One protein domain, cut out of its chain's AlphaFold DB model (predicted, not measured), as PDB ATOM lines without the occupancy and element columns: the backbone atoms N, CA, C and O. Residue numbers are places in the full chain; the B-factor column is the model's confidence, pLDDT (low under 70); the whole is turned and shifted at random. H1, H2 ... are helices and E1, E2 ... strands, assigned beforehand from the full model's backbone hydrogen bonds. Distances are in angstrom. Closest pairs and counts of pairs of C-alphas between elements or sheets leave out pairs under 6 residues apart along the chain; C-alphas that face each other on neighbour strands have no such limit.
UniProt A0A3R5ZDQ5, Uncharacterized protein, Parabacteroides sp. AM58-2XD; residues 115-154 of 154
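AT A GLANCE: This is residues 115 to 154 of the 154 residues of an uncharacterized protein of Parabacteroides sp. AM58-2XD (UniProt A0A3R5ZDQ5). One short helix, H1, packs over one face of a small three-stranded sheet and runs along strand E2. The sheet is a meander, E1 E2 E3, each strand the antiparallel neighbour of the one before. The printed part has 40 residues, with H1 first along the chain; the class is mixed, helices and strands. It is only just compact, close to loose, with a radius of gyration of the C-alphas of 10.5 A, and elongated, spanning 33 by 18 by 18 A.

IN THESE COORDINATES: H1, residues 120 to 127, begins at C-alpha (87.755, 136.473, 171.432) and is 10.9 A long. E1 is residues 136 to 138, 6.5 A. E2 is residues 141 to 145, 13.2 A. E3, residues 150 to 153, 10.2 A, ends at C-alpha (94.836, 142.406, 169.318).

HOW THE PARTS SIT: H1 is on the sheet, over E2, at a height of 8.5 A; their closest C-alphas, of Leu 124 and Ile 142, are 6.7 A apart. In H1, 3 of 4 O i to N i+4 pairs are within hydrogen-bond range. Hairpin E1 and E2 has N 138 and O 141 at 2.9 A; hairpin E2 and E3 has N 144 and O 151 at 2.8 A.

THE WHOLE: The C-alphas farthest apart, of Asp 117 and Thr 147, are 32.8 A apart. The printed part has no cut and no long link. Residues 130 to 135 and 137 to 138 have pLDDT under 70.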
ATOM      1  N   GLN A 115      90.834 133.392 162.203       86.44
ATOM      2  CA  GLN A 115      89.592 132.716 162.555       86.44
ATOM      3  C   GLN A 115      89.818 131.876 163.815       86.44
ATOM      4  O   GLN A 115      90.803 131.143 163.909       86.44
ATOM      5  N   VAL A 116      88.921 132.008 164.788       85.69
ATOM      6  CA  VAL A 116      89.033 131.355 166.092       85.69
ATOM      7  C   VAL A 116      87.749 130.613 166.447       85.69
ATOM      8  O   VAL A 116      86.656 131.080 166.139       85.69
ATOM      9  N   ASP A 117      87.888 129.475 167.128       94.31
ATOM     10  CA  ASP A 117      86.759 128.595 167.472       94.31
ATOM     11  C   ASP A 117      86.057 128.982 168.784       94.31
ATOM     12  O   ASP A 117      84.978 128.487 169.094       94.31
ATOM     13  N   ASN A 118      86.678 129.852 169.586       92.12
ATOM     14  CA  ASN A 118      86.149 130.304 170.874       92.12
ATOM     15  C   ASN A 118      85.892 131.822 170.861       92.12
ATOM     16  O   ASN A 118      86.432 132.535 170.013       92.12
ATOM     17  N   PRO A 119      85.135 132.365 171.834       89.31
ATOM     18  CA  PRO A 119      84.994 133.811 171.982       89.31
ATOM     19  C   PRO A 119      86.354 134.514 172.117       89.31
ATOM     20  O   PRO A 119      87.226 134.050 172.856       89.31
ATOM     21  N   ILE A 120      86.511 135.673 171.464       85.06
ATOM     22  CA  ILE A 120      87.755 136.473 171.432       85.06
ATOM     23  C   ILE A 120      88.328 136.711 172.841       85.06
ATOM     24  O   ILE A 120      89.533 136.568 173.060       85.06
ATOM     25  N   ALA A 121      87.460 136.978 173.825       83.50
ATOM     26  CA  ALA A 121      87.846 137.207 175.219       83.50
ATOM     27  C   ALA A 121      88.689 136.061 175.817       83.50
ATOM     28  O   ALA A 121      89.580 136.310 176.629       83.50
ATOM     29  N   THR A 122      88.461 134.813 175.394       86.56
ATOM     30  CA  THR A 122      89.229 133.643 175.847       86.56
ATOM     31  C   THR A 122      90.696 133.737 175.432       86.56
ATOM     32  O   THR A 122      91.584 133.420 176.227       86.56
ATOM     33  N   TYR A 123      90.965 134.198 174.210       86.44
ATOM     34  CA  TYR A 123      92.320 134.365 173.682       86.44
ATOM     35  C   TYR A 123      92.999 135.592 174.290       86.44
ATOM     36  O   TYR A 123      94.117 135.480 174.794       86.44
ATOM     37  N   LEU A 124      92.294 136.729 174.351       83.31
ATOM     38  CA  LEU A 124      92.817 137.959 174.957       83.31
ATOM     39  C   LEU A 124      93.225 137.746 176.427       83.31
ATOM     40  O   LEU A 124      94.304 138.175 176.833       83.31
ATOM     41  N   ASN A 125      92.427 137.000 177.202       81.38
ATOM     42  CA  ASN A 125      92.744 136.637 178.590       81.38
ATOM     43  C   ASN A 125      93.984 135.741 178.738       81.38
ATOM     44  O   ASN A 125      94.575 135.677 179.818       81.38
ATOM     45  N   ARG A 126      94.359 134.990 177.698       82.69
ATOM     46  CA  ARG A 126      95.598 134.201 177.693       82.69
ATOM     47  C   ARG A 126      96.789 135.070 177.323       82.69
ATOM     48  O   ARG A 126      97.817 134.991 177.989       82.69
ATOM     49  N   PHE A 127      96.639 135.920 176.314       79.00
ATOM     50  CA  PHE A 127      97.684 136.849 175.891       79.00
ATOM     51  C   PHE A 127      98.033 137.861 176.984       79.00
ATOM     52  O   PHE A 127      99.207 138.146 177.192       79.00
ATOM     53  N   SER A 128      97.054 138.337 177.759       73.50
ATOM     54  CA  SER A 128      97.299 139.278 178.859       73.50
ATOM     55  C   SER A 128      98.186 138.719 179.981       73.50
ATOM     56  O   SER A 128      98.746 139.486 180.760       73.50
ATOM     57  N   LYS A 129      98.357 137.392 180.051       75.50
ATOM     58  CA  LYS A 129      99.228 136.702 181.016       75.50
ATOM     59  C   LYS A 129     100.665 136.521 180.510       75.50
ATOM     60  O   LYS A 129     101.467 135.867 181.180       75.50
ATOM     61  N   TYR A 130     100.999 137.046 179.330       69.62
ATOM     62  CA  TYR A 130     102.332 136.924 178.752       69.62
ATOM     63  C   TYR A 130     103.365 137.723 179.568       69.62
ATOM     64  O   TYR A 130     103.223 138.921 179.791       69.62
ATOM     65  N   LYS A 131     104.414 137.032 180.035       58.88
ATOM     66  CA  LYS A 131     105.275 137.434 181.167       58.88
ATOM     67  C   LYS A 131     106.161 138.674 180.969       58.88
ATOM     68  O   LYS A 131     106.759 139.120 181.943       58.88
ATOM     69  N   TYR A 132     106.280 139.217 179.760       59.69
ATOM     70  CA  TYR A 132     107.335 140.191 179.431       59.69
ATOM     71  C   TYR A 132     106.830 141.598 179.092       59.69
ATOM     72  O   TYR A 132     107.614 142.457 178.703       59.69
ATOM     73  N   THR A 133     105.534 141.849 179.263       59.69
ATOM     74  CA  THR A 133     104.889 143.121 178.912       59.69
ATOM     75  C   THR A 133     103.689 143.348 179.822       59.69
ATOM     76  O   THR A 133     102.910 142.420 180.018       59.69
ATOM     77  N   GLN A 134     103.501 144.562 180.350       65.31
ATOM     78  CA  GLN A 134     102.229 144.935 180.977       65.31
ATOM     79  C   GLN A 134     101.264 145.378 179.868       65.31
ATOM     80  O   GLN A 134     101.493 146.436 179.279       65.31
ATOM     81  N   PRO A 135     100.240 144.578 179.516       69.94
ATOM     82  CA  PRO A 135      99.290 144.970 178.485       69.94
ATOM     83  C   PRO A 135      98.494 146.194 178.939       69.94
ATOM     84  O   PRO A 135      98.032 146.247 180.080       69.94
ATOM     85  N   SER A 136      98.271 147.146 178.037       72.06
ATOM     86  CA  SER A 136      97.227 148.148 178.232       72.06
ATOM     87  C   SER A 136      95.908 147.592 177.699       72.06
ATOM     88  O   SER A 136      95.811 147.120 176.563       72.06
ATOM     89  N   THR A 137      94.881 147.594 178.546       68.62
ATOM     90  CA  THR A 137      93.533 147.186 178.153       68.62
ATOM     91  C   THR A 137      92.881 148.285 177.319       68.62
ATOM     92  O   THR A 137      92.842 149.452 177.707       68.62
ATOM     93  N   MET A 138      92.352 147.906 176.158       67.44
ATOM     94  CA  MET A 138      91.490 148.737 175.321       67.44
ATOM     95  C   MET A 138      90.048 148.236 175.451       67.44
ATOM     96  O   MET A 138      89.817 147.091 175.832       67.44
ATOM     97  N   LYS A 139      89.058 149.070 175.105       72.06
ATOM     98  CA  LYS A 139      87.625 148.742 175.259       72.06
ATOM     99  C   LYS A 139      87.232 147.375 174.660       72.06
ATOM    100  O   LYS A 139      86.358 146.713 175.207       72.06
ATOM    101  N   HIS A 140      87.888 146.961 173.571       73.94
ATOM    102  CA  HIS A 140      87.632 145.694 172.874       73.94
ATOM    103  C   HIS A 140      88.902 144.885 172.563       73.94
ATOM    104  O   HIS A 140      88.840 143.942 171.791       73.94
ATOM    105  N   GLY A 141      90.045 145.214 173.172       79.12
ATOM    106  CA  GLY A 141      91.321 144.619 172.782       79.12
ATOM    107  C   GLY A 141      92.410 144.749 173.836       79.12
ATOM    108  O   GLY A 141      92.203 145.310 174.915       79.12
ATOM    109  N   ILE A 142      93.590 144.239 173.510       82.38
ATOM    110  CA  ILE A 142      94.795 144.382 174.332       82.38
ATOM    111  C   ILE A 142      95.938 144.882 173.461       82.38
ATOM    112  O   ILE A 142      96.068 144.486 172.301       82.38
ATOM    113  N   ASN A 143      96.778 145.729 174.038       83.75
ATOM    114  CA  ASN A 143      97.938 146.275 173.358       83.75
ATOM    115  C   ASN A 143      99.207 146.019 174.174       83.75
ATOM    116  O   ASN A 143      99.235 146.199 175.394       83.75
ATOM    117  N   PHE A 144     100.259 145.606 173.481       81.81
ATOM    118  CA  PHE A 144     101.597 145.412 174.005       81.81
ATOM    119  C   PHE A 144     102.533 146.404 173.334       81.81
ATOM    120  O   PHE A 144     102.756 146.349 172.125       81.81
ATOM    121  N   LYS A 145     103.115 147.296 174.135       79.75
ATOM    122  CA  LYS A 145     104.005 148.336 173.633       79.75
ATOM    123  C   LYS A 145     105.418 148.149 174.164       79.75
ATOM    124  O   LYS A 145     105.642 148.116 175.370       79.75
ATOM    125  N   ALA A 146     106.364 148.069 173.239       79.81
ATOM    126  CA  ALA A 146     107.791 148.217 173.474       79.81
ATOM    127  C   ALA A 146     108.283 149.513 172.809       79.81
ATOM    128  O   ALA A 146     107.527 150.201 172.124       79.81
ATOM    129  N   THR A 147     109.560 149.859 172.992       79.56
ATOM    130  CA  THR A 147     110.139 151.118 172.488       79.56
ATOM    131  C   THR A 147     109.927 151.326 170.985       79.56
ATOM    132  O   THR A 147     109.615 152.438 170.573       79.56
ATOM    133  N   ASN A 148     110.048 150.262 170.182       80.00
ATOM    134  CA  ASN A 148     110.008 150.330 168.713       80.00
ATOM    135  C   ASN A 148     108.977 149.386 168.075       80.00
ATOM    136  O   ASN A 148     108.964 149.233 166.856       80.00
ATOM    137  N   ILE A 149     108.166 148.699 168.880       81.56
ATOM    138  CA  ILE A 149     107.206 147.700 168.403       81.56
ATOM    139  C   ILE A 149     105.925 147.855 169.206       81.56
ATOM    140  O   ILE A 149     105.956 147.959 170.432       81.56
ATOM    141  N   GLU A 150     104.804 147.834 168.500       85.31
ATOM    142  CA  GLU A 150     103.471 147.792 169.076       85.31
ATOM    143  C   GLU A 150     102.742 146.576 168.507       85.31
ATOM    144  O   GLU A 150     102.780 146.330 167.301       85.31
ATOM    145  N   LEU A 151     102.117 145.794 169.383       82.31
ATOM    146  CA  LEU A 151     101.317 144.637 169.015       82.31
ATOM    147  C   LEU A 151      99.935 144.793 169.634       82.31
ATOM    148  O   LEU A 151      99.783 144.718 170.853       82.31
ATOM    149  N   ALA A 152      98.931 144.964 168.784       83.25
ATOM    150  CA  ALA A 152      97.543 145.074 169.195       83.25
ATOM    151  C   ALA A 152      96.751 143.843 168.747       83.25
ATOM    152  O   ALA A 152      96.873 143.391 167.608       83.25
ATOM    153  N   PHE A 153      95.911 143.336 169.644       80.94
ATOM    154  CA  PHE A 153      94.836 142.406 169.318       80.94
ATOM    155  C   PHE A 153      93.524 143.152 169.529       80.94
ATOM    156  O   PHE A 153      93.257 143.617 170.643       80.94
ATOM    157  N   LEU A 154      92.767 143.311 168.446       75.62
ATOM    158  CA  LEU A 154      91.553 144.123 168.357       75.62
ATOM    159  C   LEU A 154      90.304 143.255 168.201       75.62
ATOM    160  O   LEU A 154      90.446 142.106 167.720       75.62
TER     161      LEU A 154